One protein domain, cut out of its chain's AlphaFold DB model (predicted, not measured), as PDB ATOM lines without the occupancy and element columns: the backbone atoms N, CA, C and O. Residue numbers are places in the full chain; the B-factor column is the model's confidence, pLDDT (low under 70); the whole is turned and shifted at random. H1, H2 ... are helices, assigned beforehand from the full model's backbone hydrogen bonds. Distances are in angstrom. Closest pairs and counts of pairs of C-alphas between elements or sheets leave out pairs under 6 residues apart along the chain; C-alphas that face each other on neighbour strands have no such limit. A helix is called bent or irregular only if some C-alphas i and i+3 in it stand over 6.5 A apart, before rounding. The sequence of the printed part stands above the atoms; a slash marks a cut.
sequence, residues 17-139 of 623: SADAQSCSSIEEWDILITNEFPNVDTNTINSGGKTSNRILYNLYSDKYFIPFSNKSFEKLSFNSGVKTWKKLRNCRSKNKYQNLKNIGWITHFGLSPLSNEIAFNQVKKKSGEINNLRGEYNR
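Overview. This is residues 17 to 139 of the 623 residues of an uncharacterized protein of Cyclobacterium qasimii (UniProt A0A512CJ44). Two long helices, H1 and H7, stand on opposite sides of the body without meeting, and the shorter helices H2, H3, H4 and H6 fill the space between them, mostly crossing the ones they touch. H7 meets H2 and H3 along its middle and its last residues point away from the body, while little H5 lies at the far end, beyond H1. Look for 123 printed residues with seven named helices, H1 to H7 in order, and no named strand; the class is all helix. The whole is compact, with a radius of gyration of the C-alphas of 13.8 A and spans of 43, 34 and 26 A.

Arrangement. Begin with H7, residues 117 to 139. With its residues 123 to 130 alone it touches H2, residues 50 to 59, about perpendicular at 79 degrees; the closest C-alphas, Tyr 57 and Ser 127, are 5.2 A apart. With residues 127 to 131 alone it only just touches H3, residues 62 to 69, with 3 pairs of C-alphas within 8 A, the closest Asp 62 and Asn 131 at 6.5 A; the tilt is steep, 47 degrees, opposite ways. H1, residues 17 to 36, is apart from H7. H1 is close to but not clearly touching H2, the closest C-alphas being Ile 33 and Ile 55 at 7.2 A. With residues 19 to 26 alone H1 touches residues 87 to 88 of H4, residues 78 to 89, about perpendicular at 85 degrees, closest at the C-alphas of Cys 23 and Leu 88, 6.2 A. With residues 26 to 30 alone it touches H6, residues 103 to 110, about perpendicular at 88 degrees, closest at the C-alphas of Asp 30 and Ile 103, 7.0 A. H5, residues 95 to 98, touches no helix but is near H1. Every O i to N i+4 pair is within hydrogen-bond range in H2, H4, H6 and H7, against 11 of 16 in H1 and 2 of 4 in H3; H5 is too short for such a pair.

Along the chain. Find C-alpha 117 at (-8.941, 17.374, -5.465); from there H7 runs 33.3 A to C-alpha 139 at (16.982, 5.002, 11.319). H1 starts at C-alpha 17, (-11.686, -11.248, -8.384), and runs 28.6 A; H4 covers 16.0 A and H2 14.3 A. H3 is neither bent nor irregular, but only just: C-alphas 63 and 66 are 6.4 A apart.

Size, cuts and confidence. The two C-alphas farthest apart, Asn 95 and Arg 139, are 43.6 A apart. The printed part has no cut, and its one long link is residues 37 to 49, between H1 and H2. Mean pLDDT of the printed part is 89.0; look for values under 70 at residues 17 to 22.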
ATOM      1  N   SER A  17     -12.760 -11.412  -9.376       48.47
ATOM      2  CA  SER A  17     -11.686 -11.248  -8.384       48.47
ATOM      3  C   SER A  17     -11.272  -9.789  -8.147       48.47
ATOM      4  O   SER A  17     -10.912  -9.435  -7.026       48.47
ATOM      5  N   ALA A  18     -11.354  -8.924  -9.166       48.09
ATOM      6  CA  ALA A  18     -10.930  -7.524  -9.054       48.09
ATOM      7  C   ALA A  18     -11.891  -6.669  -8.204       48.09
ATOM      8  O   ALA A  18     -11.452  -5.776  -7.477       48.09
ATOM      9  N   ASP A  19     -13.194  -6.960  -8.255       48.84
ATOM     10  CA  ASP A  19     -14.190  -6.285  -7.414       48.84
ATOM     11  C   ASP A  19     -14.171  -6.809  -5.969       48.84
ATOM     12  O   ASP A  19     -14.357  -6.028  -5.030       48.84
ATOM     13  N   ALA A  20     -13.878  -8.100  -5.770       52.31
ATOM     14  CA  ALA A  20     -13.718  -8.703  -4.444       52.31
ATOM     15  C   ALA A  20     -12.493  -8.155  -3.689       52.31
ATOM     16  O   ALA A  20     -12.611  -7.852  -2.501       52.31
ATOM     17  N   GLN A  21     -11.364  -7.943  -4.381       54.66
ATOM     18  CA  GLN A  21     -10.154  -7.336  -3.804       54.66
ATOM     19  C   GLN A  21     -10.354  -5.882  -3.361       54.66
ATOM     20  O   GLN A  21      -9.712  -5.441  -2.418       54.66
ATOM     21  N   SER A  22     -11.242  -5.123  -4.012       64.50
ATOM     22  CA  SER A  22     -11.428  -3.705  -3.671       64.50
ATOM     23  C   SER A  22     -12.191  -3.496  -2.358       64.50
ATOM     24  O   SER A  22     -11.853  -2.609  -1.581       64.50
ATOM     25  N   CYS A  23     -13.197  -4.325  -2.059       77.12
ATOM     26  CA  CYS A  23     -13.968  -4.172  -0.824       77.12
ATOM     27  C   CYS A  23     -13.300  -4.818   0.400       77.12
ATOM     28  O   CYS A  23     -13.560  -4.372   1.515       77.12
ATOM     29  N   SER A  24     -12.434  -5.828   0.229       80.88
ATOM     30  CA  SER A  24     -11.624  -6.367   1.336       80.88
ATOM     31  C   SER A  24     -10.668  -5.321   1.911       80.88
ATOM     32  O   SER A  24     -10.424  -5.304   3.110       80.88
ATOM     33  N   SER A  25     -10.213  -4.367   1.101       80.06
ATOM     34  CA  SER A  25      -9.333  -3.298   1.574       80.06
ATOM     35  C   SER A  25     -10.000  -2.345   2.582       80.06
ATOM     36  O   SER A  25      -9.321  -1.745   3.411       80.06
ATOM     37  N   ILE A  26     -11.335  -2.215   2.558       85.69
ATOM     38  CA  ILE A  26     -12.085  -1.458   3.581       85.69
ATOM     39  C   ILE A  26     -12.096  -2.207   4.916       85.69
ATOM     40  O   ILE A  26     -12.005  -1.580   5.967       85.69
ATOM     41  N   GLU A  27     -12.199  -3.534   4.872       88.56
ATOM     42  CA  GLU A  27     -12.131  -4.403   6.050       88.56
ATOM     43  C   GLU A  27     -10.732  -4.346   6.681       88.56
ATOM     44  O   GLU A  27     -10.614  -4.178   7.890       88.56
ATOM     45  N   GLU A  28      -9.671  -4.351   5.871       88.75
ATOM     46  CA  GLU A  28      -8.295  -4.164   6.353       88.75
ATOM     47  C   GLU A  28      -8.087  -2.803   7.031       88.75
ATOM     48  O   GLU A  28      -7.490  -2.732   8.107       88.75
ATOM     49  N   TRP A  29      -8.603  -1.717   6.444       91.75
ATOM     50  CA  TRP A  29      -8.553  -0.395   7.074       91.75
ATOM     51  C   TRP A  29      -9.383  -0.335   8.360       91.75
ATOM     52  O   TRP A  29      -8.941   0.281   9.325       91.75
ATOM     53  N   ASP A  30     -10.550  -0.983   8.411       92.94
ATOM     54  CA  ASP A  30     -11.371  -1.065   9.623       92.94
ATOM     55  C   ASP A  30     -10.655  -1.803  10.762       92.94
ATOM     56  O   ASP A  30     -10.614  -1.305  11.891       92.94
ATOM     57  N   ILE A  31     -10.032  -2.944  10.453       93.44
ATOM     58  CA  ILE A  31      -9.217  -3.719  11.398       93.44
ATOM     59  C   ILE A  31      -8.049  -2.870  11.895       93.44
ATOM     60  O   ILE A  31      -7.809  -2.782  13.098       93.44
ATOM     61  N   LEU A  32      -7.344  -2.198  10.987       94.75
ATOM     62  CA  LEU A  32      -6.200  -1.368  11.335       94.75
ATOM     63  C   LEU A  32      -6.592  -0.184  12.228       94.75
ATOM     64  O   LEU A  32      -5.928   0.046  13.234       94.75
ATOM     65  N   ILE A  33      -7.680   0.531  11.919       95.56
ATOM     66  CA  ILE A  33      -8.177   1.619  12.776       95.56
ATOM     67  C   ILE A  33      -8.562   1.068  14.151       95.56
ATOM     68  O   ILE A  33      -8.217   1.665  15.166       95.56
ATOM     69  N   THR A  34      -9.245  -0.076  14.190       95.38
ATOM     70  CA  THR A  34      -9.688  -0.699  15.442       95.38
ATOM     71  C   THR A  34      -8.512  -1.114  16.322       95.38
ATOM     72  O   THR A  34      -8.562  -0.902  17.532       95.38
ATOM     73  N   ASN A  35      -7.448  -1.651  15.726       95.56
ATOM     74  CA  ASN A  35      -6.264  -2.106  16.450       95.56
ATOM     75  C   ASN A  35      -5.370  -0.945  16.900       95.56
ATOM     76  O   ASN A  35      -4.889  -0.945  18.028       95.56
ATOM     77  N   GLU A  36      -5.154   0.048  16.036       95.88
ATOM     78  CA  GLU A  36      -4.280   1.190  16.329       95.88
ATOM     79  C   GLU A  36      -4.967   2.240  17.212       95.88
ATOM     80  O   GLU A  36      -4.311   2.936  17.981       95.88
ATOM     81  N   PHE A  37      -6.294   2.361  17.137       95.44
ATOM     82  CA  PHE A  37      -7.075   3.374  17.851       95.44
ATOM     83  C   PHE A  37      -8.281   2.760  18.593       95.44
ATOM     84  O   PHE A  37      -9.420   3.189  18.378       95.44
ATOM     85  N   PRO A  38      -8.076   1.798  19.515       92.56
ATOM     86  CA  PRO A  38      -9.171   1.041  20.138       92.56
ATOM     87  C   PRO A  38     -10.144   1.921  20.936       92.56
ATOM     88  O   PRO A  38     -11.347   1.654  20.961       92.56
ATOM     89  N   ASN A  39      -9.628   3.005  21.526       92.19
ATOM     90  CA  ASN A  39     -10.375   3.949  22.363       92.19
ATOM     91  C   ASN A  39     -11.027   5.096  21.574       92.19
ATOM     92  O   ASN A  39     -11.612   5.997  22.172       92.19
ATOM     93  N   VAL A  40     -10.890   5.117  20.246       92.12
ATOM     94  CA  VAL A  40     -11.475   6.164  19.407       92.12
ATOM     95  C   VAL A  40     -12.833   5.699  18.896       92.12
ATOM     96  O   VAL A  40     -12.929   4.697  18.187       92.12
ATOM     97  N   ASP A  41     -13.886   6.451  19.218       92.00
ATOM     98  CA  ASP A  41     -15.186   6.287  18.566       92.00
ATOM     99  C   ASP A  41     -15.232   7.123  17.285       92.00
ATOM    100  O   ASP A  41     -15.443   8.337  17.301       92.00
ATOM    101  N   THR A  42     -15.031   6.461  16.149       90.94
ATOM    102  CA  THR A  42     -14.993   7.114  14.840       90.94
ATOM    103  C   THR A  42     -16.325   7.740  14.410       90.94
ATOM    104  O   THR A  42     -16.322   8.573  13.503       90.94
ATOM    105  N   ASN A  43     -17.444   7.430  15.079       86.25
ATOM    106  CA  ASN A  43     -18.734   8.084  14.828       86.25
ATOM    107  C   ASN A  43     -18.805   9.499  15.417       86.25
ATOM    108  O   ASN A  43     -19.617  10.308  14.977       86.25
ATOM    109  N   THR A  44     -17.959   9.795  16.407       87.56
ATOM    110  CA  THR A  44     -17.971  11.061  17.158       87.56
ATOM    111  C   THR A  44     -16.764  11.946  16.868       87.56
ATOM    112  O   THR A  44     -16.773  13.127  17.217       87.56
ATOM    113  N   ILE A  45     -15.714  11.420  16.224       90.94
ATOM    114  CA  ILE A  45     -14.537  12.234  15.914       90.94
ATOM    115  C   ILE A  45     -14.843  13.283  14.845       90.94
ATOM    116  O   ILE A  45     -15.338  12.987  13.758       90.94
ATOM    117  N   ASN A  46     -14.459  14.525  15.135       86.69
ATOM    118  CA  ASN A  46     -14.586  15.624  14.187       86.69
ATOM    119  C   ASN A  46     -13.685  15.399  12.967       86.69
ATOM    120  O   ASN A  46     -12.468  15.208  13.095       86.69
ATOM    121  N   SER A  47     -14.278  15.502  11.776       82.50
ATOM    122  CA  SER A  47     -13.532  15.559  10.518       82.50
ATOM    123  C   SER A  47     -12.538  16.717  10.535       82.50
ATOM    124  O   SER A  47     -12.839  17.801  11.030       82.50
ATOM    125  N   GLY A  48     -11.322  16.480  10.043       83.38
ATOM    126  CA  GLY A  48     -10.244  17.470  10.098       83.38
ATOM    127  C   GLY A  48      -9.635  17.676  11.492       83.38
ATOM    128  O   GLY A  48      -8.660  18.417  11.620       83.38
ATOM    129  N   GLY A  49     -10.153  17.017  12.536       90.81
ATOM    130  CA  GLY A  49      -9.568  17.028  13.875       90.81
ATOM    131  C   GLY A  49      -8.238  16.268  13.942       90.81
ATOM    132  O   GLY A  49      -7.936  15.435  13.086       90.81
ATOM    133  N   LYS A  50      -7.440  16.513  14.992       92.31
ATOM    134  CA  LYS A  50      -6.092  15.927  15.158       92.31
ATOM    135  C   LYS A  50      -6.086  14.398  15.027       92.31
ATOM    136  O   LYS A  50      -5.284  13.862  14.269       92.31
ATOM    137  N   THR A  51      -6.991  13.706  15.722       93.00
ATOM    138  CA  THR A  51      -7.102  12.238  15.683       93.00
ATOM    139  C   THR A  51      -7.563  11.738  14.314       93.00
ATOM    140  O   THR A  51      -6.940  10.843  13.755       93.00
ATOM    141  N   SER A  52      -8.591  12.366  13.733       94.56
ATOM    142  CA  SER A  52      -9.100  12.021  12.397       94.56
ATOM    143  C   SER A  52      -8.019  12.184  11.321       94.56
ATOM    144  O   SER A  52      -7.833  11.301  10.491       94.56
ATOM    145  N   ASN A  53      -7.264  13.284  11.354       95.38
ATOM    146  CA  ASN A  53      -6.166  13.529  10.418       95.38
ATOM    147  C   ASN A  53      -4.995  12.569  10.635       95.38
ATOM    148  O   ASN A  53      -4.401  12.120   9.661       95.38
ATOM    149  N   ARG A  54      -4.677  12.221  11.889       95.56
ATOM    150  CA  ARG A  54      -3.655  11.212  12.198       95.56
ATOM    151  C   ARG A  54      -4.021   9.867  11.574       95.56
ATOM    152  O   ARG A  54      -3.190   9.300  10.874       95.56
ATOM    153  N   ILE A  55      -5.256   9.397  11.761       96.25
ATOM    154  CA  ILE A  55      -5.749   8.167  11.121       96.25
ATOM    155  C   ILE A  55      -5.623   8.288   9.597       96.25
ATOM    156  O   ILE A  55      -4.989   7.453   8.955       96.25
ATOM    157  N   LEU A  56      -6.162   9.370   9.024       96.50
ATOM    158  CA  LEU A  56      -6.200   9.587   7.580       96.50
ATOM    159  C   LEU A  56      -4.803   9.588   6.947       96.50
ATOM    160  O   LEU A  56      -4.546   8.837   6.015       96.50
ATOM    161  N   TYR A  57      -3.880  10.410   7.442       97.12
ATOM    162  CA  TYR A  57      -2.561  10.550   6.822       97.12
ATOM    163  C   TYR A  57      -1.719   9.279   6.958       97.12
ATOM    164  O   TYR A  57      -0.947   8.968   6.053       97.12
ATOM    165  N   ASN A  58      -1.895   8.512   8.040       97.12
ATOM    166  CA  ASN A  58      -1.233   7.222   8.165       97.12
ATOM    167  C   ASN A  58      -1.822   6.182   7.206       97.12
ATOM    168  O   ASN A  58      -1.048   5.519   6.528       97.12
ATOM    169  N   LEU A  59      -3.143   6.068   7.050       95.56
ATOM    170  CA  LEU A  59      -3.736   5.124   6.086       95.56
ATOM    171  C   LEU A  59      -3.243   5.341   4.646       95.56
ATOM    172  O   LEU A  59      -3.071   4.380   3.902       95.56
ATOM    173  N   TYR A  60      -2.975   6.595   4.275       96.75
ATOM    174  CA  TYR A  60      -2.482   6.975   2.945       96.75
ATOM    175  C   TYR A  60      -0.953   6.971   2.803       96.75
ATOM    176  O   TYR A  60      -0.434   7.236   1.720       96.75
ATOM    177  N   SER A  61      -0.221   6.674   3.874       96.44
ATOM    178  CA  SER A  61       1.229   6.477   3.816       96.44
ATOM    179  C   SER A  61       1.596   5.161   3.130       96.44
ATOM    180  O   SER A  61       0.793   4.229   3.082       96.44
ATOM    181  N   ASP A  62       2.832   5.038   2.654       95.62
ATOM    182  CA  ASP A  62       3.269   3.895   1.846       95.62
ATOM    183  C   ASP A  62       3.121   2.557   2.584       95.62
ATOM    184  O   ASP A  62       2.701   1.571   1.980       95.62
ATOM    185  N   LYS A  63       3.366   2.545   3.904       94.50
ATOM    186  CA  LYS A  63       3.241   1.356   4.766       94.50
ATOM    187  C   LYS A  63       1.858   0.695   4.682       94.50
ATOM    188  O   LYS A  63       1.778  -0.526   4.761       94.50
ATOM    189  N   TYR A  64       0.794   1.483   4.514       92.50
ATOM    190  CA  TYR A  64      -0.591   0.994   4.554       92.50
ATOM    191  C   TYR A  64      -1.339   1.171   3.224       92.50
ATOM    192  O   TYR A  64      -2.245   0.398   2.918       92.50
ATOM    193  N   PHE A  65      -0.932   2.129   2.389       92.44
ATOM    194  CA  PHE A  65      -1.574   2.414   1.107       92.44
ATOM    195  C   PHE A  65      -1.005   1.608  -0.068       92.44
ATOM    196  O   PHE A  65      -1.731   1.321  -1.026       92.44
ATOM    197  N   ILE A  66       0.278   1.223  -0.030       90.44
ATOM    198  CA  ILE A  66       0.850   0.359  -1.075       90.44
ATOM    199  C   ILE A  66       0.181  -1.020  -1.067       90.44
ATOM    200  O   ILE A  66      -0.252  -1.425  -2.144       90.44
ATOM    201  N   PRO A  67       0.009  -1.714   0.080       85.62
ATOM    202  CA  PRO A  67      -0.759  -2.963   0.113       85.62
ATOM    203  C   PRO A  67      -2.184  -2.800  -0.437       85.62
ATOM    204  O   PRO A  67      -2.707  -3.687  -1.100       85.62
ATOM    205  N   PHE A  68      -2.778  -1.621  -0.226       82.38
ATOM    206  CA  PHE A  68      -4.136  -1.282  -0.644       82.38
ATOM    207  C   PHE A  68      -4.287  -1.019  -2.158       82.38
ATOM    208  O   PHE A  68      -5.284  -1.411  -2.758       82.38
ATOM    209  N   SER A  69      -3.332  -0.335  -2.802       83.19
ATOM    210  CA  SER A  69      -3.466   0.110  -4.208       83.19
ATOM    211  C   SER A  69      -2.364  -0.373  -5.155       83.19
ATOM    212  O   SER A  69      -2.374  -0.029  -6.341       83.19
ATOM    213  N   ASN A  70      -1.398  -1.142  -4.647       84.44
ATOM    214  CA  ASN A  70      -0.154  -1.544  -5.313       84.44
ATOM    215  C   ASN A  70       0.730  -0.370  -5.779       84.44
ATOM    216  O   ASN A  70       1.678  -0.562  -6.542       84.44
ATOM    217  N   LYS A  71       0.429   0.865  -5.353       88.94
ATOM    218  CA  LYS A  71       1.186   2.079  -5.680       88.94
ATOM    219  C   LYS A  71       1.237   3.009  -4.473       88.94
ATOM    220  O   LYS A  71       0.332   3.035  -3.652       88.94
ATOM    221  N   SER A  72       2.294   3.810  -4.383       92.81
ATOM    222  CA  SER A  72       2.340   4.896  -3.400       92.81
ATOM    223  C   SER A  72       1.274   5.945  -3.731       92.81
ATOM    224  O   SER A  72       1.070   6.274  -4.908       92.81
ATOM    225  N   PHE A  73       0.627   6.507  -2.707       94.50
ATOM    226  CA  PHE A  73      -0.347   7.583  -2.891       94.50
ATOM    227  C   PHE A  73       0.292   8.830  -3.518       94.50
ATOM    228  O   PHE A  73      -0.314   9.499  -4.355       94.50
ATOM    229  N   GLU A  74       1.566   9.087  -3.217       92.38
ATOM    230  CA  GLU A  74       2.338  10.182  -3.812       92.38
ATOM    231  C   GLU A  74       2.510  10.033  -5.327       92.38
ATOM    232  O   GLU A  74       2.585  11.020  -6.062       92.38
ATOM    233  N   LYS A  75       2.515   8.795  -5.822       92.19
ATOM    234  CA  LYS A  75       2.626   8.486  -7.254       92.19
ATOM    235  C   LYS A  75       1.262   8.348  -7.931       92.19
ATOM    236  O   LYS A  75       1.198   8.166  -9.147       92.19
ATOM    237  N   LEU A  76       0.168   8.434  -7.174       92.44
ATOM    238  CA  LEU A  76      -1.184   8.371  -7.709       92.44
ATOM    239  C   LEU A  76      -1.561   9.718  -8.351       92.44
ATOM    240  O   LEU A  76      -1.211  10.792  -7.852       92.44
ATOM    241  N   SER A  77      -2.284   9.662  -9.473       94.19
ATOM    242  CA  SER A  77      -2.949  10.829 -10.062       94.19
ATOM    243  C   SER A  77      -4.370  10.956  -9.519       94.19
ATOM    244  O   SER A  77      -5.012   9.944  -9.220       94.19
ATOM    245  N   PHE A  78      -4.896  12.182  -9.449       95.06
ATOM    246  CA  PHE A  78      -6.249  12.427  -8.940       95.06
ATOM    247  C   PHE A  78      -7.310  11.606  -9.692       95.06
ATOM    248  O   PHE A  78      -8.115  10.911  -9.078       95.06
ATOM    249  N   ASN A  79      -7.229  11.553 -11.027       93.81
ATOM    250  CA  ASN A  79      -8.133  10.749 -11.859       93.81
ATOM    251  C   ASN A  79      -8.091   9.245 -11.527       93.81
ATOM    252  O   ASN A  79      -9.116   8.561 -11.588       93.81
ATOM    253  N   SER A  80      -6.918   8.709 -11.173       90.00
ATOM    254  CA  SER A  80      -6.788   7.322 -10.709       90.00
ATOM    255  C   SER A  80      -7.390   7.135  -9.312       90.00
ATOM    256  O   SER A  80      -8.006   6.101  -9.038       90.00
ATOM    257  N   GLY A  81      -7.269   8.149  -8.451       91.00
ATOM    258  CA  GLY A  81      -7.965   8.223  -7.167       91.00
ATOM    259  C   GLY A  81      -9.481   8.142  -7.336       91.00
ATOM    260  O   GLY A  81     -10.102   7.250  -6.765       91.00
ATOM    261  N   VAL A  82     -10.066   8.956  -8.223       91.88
ATOM    262  CA  VAL A  82     -11.522   8.986  -8.466       91.88
ATOM    263  C   VAL A  82     -12.044   7.626  -8.932       91.88
ATOM    264  O   VAL A  82     -13.107   7.180  -8.497       91.88
ATOM    265  N   LYS A  83     -11.291   6.916  -9.786       88.44
ATOM    266  CA  LYS A  83     -11.634   5.542 -10.194       88.44
ATOM    267  C   LYS A  83     -11.646   4.582  -9.002       88.44
ATOM    268  O   LYS A  83     -12.557   3.767  -8.890       88.44
ATOM    269  N   THR A  84     -10.663   4.700  -8.115       86.12
ATOM    270  CA  THR A  84     -10.549   3.889  -6.894       86.12
ATOM    271  C   THR A  84     -11.700   4.191  -5.932       86.12
ATOM    272  O   THR A  84     -12.370   3.275  -5.465       86.12
ATOM    273  N   TRP A  85     -12.035   5.469  -5.735       89.94
ATOM    274  CA  TRP A  85     -13.186   5.890  -4.938       89.94
ATOM    275  C   TRP A  85     -14.509   5.319  -5.452       89.94
ATOM    276  O   TRP A  85     -15.290   4.796  -4.663       89.94
ATOM    277  N   LYS A  86     -14.762   5.375  -6.771       86.75
ATOM    278  CA  LYS A  86     -16.003   4.841  -7.365       86.75
ATOM    279  C   LYS A  86     -16.182   3.350  -7.066       86.75
ATOM    280  O   LYS A  86     -17.301   2.929  -6.792       86.75
ATOM    281  N   LYS A  87     -15.092   2.575  -7.083       82.81
ATOM    282  CA  LYS A  87     -15.114   1.148  -6.724       82.81
ATOM    283  C   LYS A  87     -15.464   0.946  -5.247       82.81
ATOM    284  O   LYS A  87     -16.350   0.164  -4.923       82.81
ATOM    285  N   LEU A  88     -14.822   1.710  -4.365       83.56
ATOM    286  CA  LEU A  88     -14.929   1.548  -2.912       83.56
ATOM    287  C   LEU A  88     -16.233   2.085  -2.320       83.56
ATOM    288  O   LEU A  88     -16.767   1.515  -1.370       83.56
ATOM    289  N   ARG A  89     -16.791   3.159  -2.891       82.69
ATOM    290  CA  ARG A  89     -18.040   3.767  -2.411       82.69
ATOM    291  C   ARG A  89     -19.199   2.766  -2.399       82.69
ATOM    292  O   ARG A  89     -20.028   2.800  -1.492       82.69
ATOM    293  N   ASN A  90     -19.224   1.854  -3.367       78.12
ATOM    294  CA  ASN A  90     -20.273   0.846  -3.511       78.12
ATOM    295  C   ASN A  90     -20.101  -0.353  -2.563       78.12
ATOM    296  O   ASN A  90     -20.976  -1.209  -2.499       78.12
ATOM    297  N   CYS A  91     -19.008  -0.435  -1.800       77.69
ATOM    298  CA  CYS A  91     -18.825  -1.515  -0.834       77.69
ATOM    299  C   CYS A  91     -19.754  -1.365   0.383       77.69
ATOM    300  O   CYS A  91     -20.212  -2.371   0.916       77.69
ATOM    301  N   ARG A  92     -20.116  -0.132   0.776       74.75
ATOM    302  CA  ARG A  92     -21.017   0.132   1.919       74.75
ATOM    303  C   ARG A  92     -22.413  -0.474   1.750       74.75
ATOM    304  O   ARG A  92     -23.043  -0.833   2.738       74.75
ATOM    305  N   SER A  93     -22.925  -0.570   0.524       74.88
ATOM    306  CA  SER A  93     -24.276  -1.093   0.278       74.88
ATOM    307  C   SER A  93     -24.376  -2.615   0.432       74.88
ATOM    308  O   SER A  93     -25.485  -3.135   0.485       74.88
ATOM    309  N   LYS A  94     -23.252  -3.336   0.544       80.56
ATOM    310  CA  LYS A  94     -23.244  -4.786   0.770       80.56
ATOM    311  C   LYS A  94     -23.330  -5.083   2.276       80.56
ATOM    312  O   LYS A  94     -22.493  -4.602   3.038       80.56
ATOM    313  N   ASN A  95     -24.274  -5.939   2.684       74.88
ATOM    314  CA  ASN A  95     -24.549  -6.287   4.093       74.88
ATOM    315  C   ASN A  95     -23.296  -6.649   4.911       74.88
ATOM    316  O   ASN A  95     -23.198  -6.257   6.068       74.88
ATOM    317  N   LYS A  96     -22.309  -7.334   4.308       81.25
ATOM    318  CA  LYS A  96     -21.046  -7.700   4.979       81.25
ATOM    319  C   LYS A  96     -20.325  -6.488   5.594       81.25
ATOM    320  O   LYS A  96     -19.800  -6.598   6.693       81.25
ATOM    321  N   TYR A  97     -20.295  -5.347   4.902       82.69
ATOM    322  CA  TYR A  97     -19.483  -4.190   5.308       82.69
ATOM    323  C   TYR A  97     -20.254  -3.163   6.143       82.69
ATOM    324  O   TYR A  97     -19.643  -2.267   6.715       82.69
ATOM    325  N   GLN A  98     -21.582  -3.284   6.235       82.06
ATOM    326  CA  GLN A  98     -22.416  -2.382   7.041       82.06
ATOM    327  C   GLN A  98     -22.148  -2.521   8.544       82.06
ATOM    328  O   GLN A  98     -22.318  -1.552   9.276       82.06
ATOM    329  N   ASN A  99     -21.686  -3.697   8.980       85.19
ATOM    330  CA  ASN A  99     -21.419  -4.010  10.384       85.19
ATOM    331  C   ASN A  99     -19.991  -3.655  10.837       85.19
ATOM    332  O   ASN A  99     -19.654  -3.881  11.997       85.19
ATOM    333  N   LEU A 100     -19.136  -3.140   9.945       90.38
ATOM    334  CA  LEU A 100     -17.779  -2.726  10.312       90.38
ATOM    335  C   LEU A 100     -17.830  -1.488  11.217       90.38
ATOM    336  O   LEU A 100     -18.544  -0.526  10.922       90.38
ATOM    337  N   LYS A 101     -17.038  -1.495  12.295       91.06
ATOM    338  CA  LYS A 101     -17.101  -0.493  13.375       91.06
ATOM    339  C   LYS A 101     -16.903   0.933  12.853       91.06
ATOM    340  O   LYS A 101     -17.578   1.855  13.304       91.06
ATOM    341  N   ASN A 102     -15.995   1.111  11.896       93.00
ATOM    342  CA  ASN A 102     -15.553   2.412  11.405       93.00
ATOM    343  C   ASN A 102     -16.075   2.732   9.994       93.00
ATOM    344  O   ASN A 102     -15.630   3.707   9.382       93.00
ATOM    345  N   ILE A 103     -17.020   1.950   9.448       90.00
ATOM    346  CA  ILE A 103     -17.470   2.097   8.050       90.00
ATOM    347  C   ILE A 103     -18.026   3.486   7.742       90.00
ATOM    348  O   ILE A 103     -17.790   4.025   6.657       90.00
ATOM    349  N   GLY A 104     -18.744   4.087   8.695       88.62
ATOM    350  CA  GLY A 104     -19.278   5.439   8.566       88.62
ATOM    351  C   GLY A 104     -18.159   6.444   8.322       88.62
ATOM    352  O   GLY A 104     -18.185   7.169   7.327       88.62
ATOM    353  N   TRP A 105     -17.125   6.419   9.161       93.44
ATOM    354  CA  TRP A 105     -15.979   7.310   9.024       93.44
ATOM    355  C   TRP A 105     -15.146   7.013   7.773       93.44
ATOM    356  O   TRP A 105     -14.817   7.937   7.028       93.44
ATOM    357  N   ILE A 106     -14.853   5.741   7.475       92.00
ATOM    358  CA  ILE A 106     -14.065   5.357   6.292       92.00
ATOM    359  C   ILE A 106     -14.752   5.857   5.017       92.00
ATOM    360  O   ILE A 106     -14.115   6.473   4.168       92.00
ATOM    361  N   THR A 107     -16.063   5.646   4.888       87.44
ATOM    362  CA  THR A 107     -16.794   5.982   3.656       87.44
ATOM    363  C   THR A 107     -16.980   7.483   3.440       87.44
ATOM    364  O   THR A 107     -16.921   7.924   2.292       87.44
ATOM    365  N   HIS A 108     -17.166   8.271   4.504       86.31
ATOM    366  CA  HIS A 108     -17.369   9.723   4.387       86.31
ATOM    367  C   HIS A 108     -16.062  10.520   4.432       86.31
ATOM    368  O   HIS A 108     -15.921  11.497   3.700       86.31
ATOM    369  N   PHE A 109     -15.099  10.108   5.259       89.81
ATOM    370  CA  PHE A 109     -13.866  10.857   5.504       89.81
ATOM    371  C   PHE A 109     -12.631  10.126   4.983       89.81
ATOM    372  O   PHE A 109     -11.851  10.723   4.243       89.81
ATOM    373  N   GLY A 110     -12.489   8.831   5.278       91.19
ATOM    374  CA  GLY A 110     -11.353   8.020   4.826       91.19
ATOM    375  C   GLY A 110     -11.195   7.979   3.301       91.19
ATOM    376  O   GLY A 110     -10.083   8.058   2.794       91.19
ATOM    377  N   LEU A 111     -12.296   7.916   2.549       92.38
ATOM    378  CA  LEU A 111     -12.291   7.867   1.081       92.38
ATOM    379  C   LEU A 111     -12.400   9.245   0.408       92.38
ATOM    380  O   LEU A 111     -12.185   9.345  -0.800       92.38
ATOM    381  N   SER A 112     -12.712  10.309   1.155       92.62
ATOM    382  CA  SER A 112     -12.875  11.666   0.608       92.62
ATOM    383  C   SER A 112     -11.678  12.145  -0.235       92.62
ATOM    384  O   SER A 112     -11.915  12.625  -1.352       92.62
ATOM    385  N   PRO A 113     -10.406  11.930   0.183       95.25
ATOM    386  CA  PRO A 113      -9.240  12.359  -0.592       95.25
ATOM    387  C   PRO A 113      -9.179  11.773  -1.997       95.25
ATOM    388  O   PRO A 113      -8.605  12.383  -2.884       95.25
ATOM    389  N   LEU A 114      -9.789  10.614  -2.243       93.00
ATOM    390  CA  LEU A 114      -9.809  10.000  -3.569       93.00
ATOM    391  C   LEU A 114     -10.826  10.654  -4.520       93.00
ATOM    392  O   LEU A 114     -10.783  10.388  -5.715       93.00
ATOM    393  N   SER A 115     -11.742  11.487  -4.018       93.12
ATOM    394  CA  SER A 115     -12.831  12.101  -4.799       93.12
ATOM    395  C   SER A 115     -12.822  13.629  -4.819       93.12
ATOM    396  O   SER A 115     -13.471  14.228  -5.672       93.12
ATOM    397  N   ASN A 116     -12.083  14.257  -3.904       95.38
ATOM    398  CA  ASN A 116     -11.971  15.705  -3.770       95.38
ATOM    399  C   ASN A 116     -10.520  16.140  -4.022       95.38
ATOM    400  O   ASN A 116      -9.621  15.707  -3.308       95.38
ATOM    401  N   GLU A 117     -10.291  16.997  -5.019       95.31
ATOM    402  CA  GLU A 117      -8.941  17.374  -5.465       95.31
ATOM    403  C   GLU A 117      -8.138  18.148  -4.407       95.31
ATOM    404  O   GLU A 117      -6.936  17.931  -4.245       95.31
ATOM    405  N   ILE A 118      -8.802  19.005  -3.627       94.75
ATOM    406  CA  ILE A 118      -8.159  19.766  -2.547       94.75
ATOM    407  C   ILE A 118      -7.675  18.799  -1.459       94.75
ATOM    408  O   ILE A 118      -6.503  18.821  -1.075       94.75
ATOM    409  N   ALA A 119      -8.557  17.900  -1.012       94.56
ATOM    410  CA  ALA A 119      -8.217  16.876  -0.030       94.56
ATOM    411  C   ALA A 119      -7.157  15.899  -0.567       94.56
ATOM    412  O   ALA A 119      -6.257  15.516   0.181       94.56
ATOM    413  N   PHE A 120      -7.213  15.542  -1.855       96.50
ATOM    414  CA  PHE A 120      -6.213  14.706  -2.524       96.50
ATOM    415  C   PHE A 120      -4.815  15.308  -2.392       96.50
ATOM    416  O   PHE A 120      -3.905  14.659  -1.879       96.50
ATOM    417  N   ASN A 121      -4.649  16.567  -2.807       96.12
ATOM    418  CA  ASN A 121      -3.356  17.251  -2.789       96.12
ATOM    419  C   ASN A 121      -2.830  17.445  -1.358       96.12
ATOM    420  O   ASN A 121      -1.637  17.258  -1.105       96.12
ATOM    421  N   GLN A 122      -3.713  17.749  -0.404       95.94
ATOM    422  CA  GLN A 122      -3.340  17.867   1.006       95.94
ATOM    423  C   GLN A 122      -2.872  16.530   1.592       95.94
ATOM    424  O   GLN A 122      -1.799  16.473   2.196       95.94
ATOM    425  N   VAL A 123      -3.653  15.460   1.420       96.56
ATOM    426  CA  VAL A 123      -3.298  14.129   1.934       96.56
ATOM    427  C   VAL A 123      -2.041  13.618   1.255       96.56
ATOM    428  O   VAL A 123      -1.198  13.066   1.942       96.56
ATOM    429  N   LYS A 124      -1.853  13.887  -0.040       96.62
ATOM    430  CA  LYS A 124      -0.654  13.508  -0.792       96.62
ATOM    431  C   LYS A 124       0.610  14.137  -0.214       96.62
ATOM    432  O   LYS A 124       1.613  13.453  -0.027       96.62
ATOM    433  N   LYS A 125       0.557  15.427   0.130       96.06
ATOM    434  CA  LYS A 125       1.660  16.100   0.826       96.06
ATOM    435  C   LYS A 125       1.892  15.496   2.217       96.06
ATOM    436  O   LYS A 125       3.025  15.193   2.579       96.06
ATOM    437  N   LYS A 126       0.824  15.311   3.000       96.06
ATOM    438  CA  LYS A 126       0.917  14.831   4.387       96.06
ATOM    439  C   LYS A 126       1.335  13.368   4.506       96.06
ATOM    440  O   LYS A 126       2.101  13.049   5.408       96.06
ATOM    441  N   SER A 127       0.914  12.497   3.597       95.06
ATOM    442  CA  SER A 127       1.373  11.109   3.545       95.06
ATOM    443  C   SER A 127       2.871  11.030   3.246       95.06
ATOM    444  O   SER A 127       3.554  10.218   3.860       95.06
ATOM    445  N   GLY A 128       3.397  11.919   2.392       94.94
ATOM    446  CA  GLY A 128       4.838  12.012   2.143       94.94
ATOM    447  C   GLY A 128       5.638  12.520   3.339       94.94
ATOM    448  O   GLY A 128       6.688  11.969   3.664       94.94
ATOM    449  N   GLU A 129       5.109  13.498   4.081       95.81
ATOM    450  CA  GLU A 129       5.691  13.900   5.371       95.81
ATOM    451  C   GLU A 129       5.736  12.717   6.363       95.81
ATOM    452  O   GLU A 129       6.761  12.501   7.011       95.81
ATOM    453  N   ILE A 130       4.673  11.905   6.436       96.94
ATOM    454  CA  ILE A 130       4.619  10.697   7.278       96.94
ATOM    455  C   ILE A 130       5.614   9.619   6.806       96.94
ATOM    456  O   ILE A 130       6.264   8.985   7.637       96.94
ATOM    457  N   ASN A 131       5.776   9.420   5.496       96.50
ATOM    458  CA  ASN A 131       6.759   8.485   4.936       96.50
ATOM    459  C   ASN A 131       8.194   8.881   5.322       96.50
ATOM    460  O   ASN A 131       8.955   8.047   5.818       96.50
ATOM    461  N   ASN A 132       8.539  10.164   5.186       96.06
ATOM    462  CA  ASN A 132       9.837  10.691   5.615       96.06
ATOM    463  C   ASN A 132      10.052  10.509   7.123       96.06
ATOM    464  O   ASN A 132      11.126  10.087   7.555       96.06
ATOM    465  N   LEU A 133       9.011  10.761   7.920       96.81
ATOM    466  CA  LEU A 133       9.055  10.583   9.367       96.81
ATOM    467  C   LEU A 133       9.286   9.117   9.766       96.81
ATOM    468  O   LEU A 133      10.044   8.856  10.698       96.81
ATOM    469  N   ARG A 134       8.704   8.152   9.040       96.75
ATOM    470  CA  ARG A 134       9.010   6.722   9.228       96.75
ATOM    471  C   ARG A 134      10.436   6.357   8.837       96.75
ATOM    472  O   ARG A 134      11.040   5.511   9.488       96.75
ATOM    473  N   GLY A 135      10.988   6.994   7.806       96.75
ATOM    474  CA  GLY A 135      12.402   6.848   7.461       96.75
ATOM    475  C   GLY A 135      13.314   7.277   8.615       96.75
ATOM    476  O   GLY A 135      14.230   6.544   8.991       96.75
ATOM    477  N   GLU A 136      13.021   8.423   9.233       96.31
ATOM    478  CA  GLU A 136      13.742   8.884  10.423       96.31
ATOM    479  C   GLU A 136      13.540   7.950  11.623       96.31
ATOM    480  O   GLU A 136      14.520   7.586  12.272       96.31
ATOM    481  N   TYR A 137      12.300   7.532  11.885       97.44
ATOM    482  CA  TYR A 137      11.953   6.562  12.925       97.44
ATOM    483  C   TYR A 137      12.782   5.279  12.801       97.44
ATOM    484  O   TYR A 137      13.490   4.921  13.738       97.44
ATOM    485  N   ASN A 138      12.773   4.640  11.627       96.94
ATOM    486  CA  ASN A 138      13.492   3.387  11.387       96.94
ATOM    487  C   ASN A 138      15.003   3.564  11.571       96.94
ATOM    488  O   ASN A 138      15.662   2.728  12.180       96.94
ATOM    489  N   ARG A 139      15.563   4.688  11.107       96.88
ATOM    490  CA  ARG A 139      16.982   5.002  11.319       96.88
ATOM    491  C   ARG A 139      17.335   5.090  12.807       96.88
ATOM    492  O   ARG A 139      18.410   4.647  13.196       96.88
TER     493      ARG A 139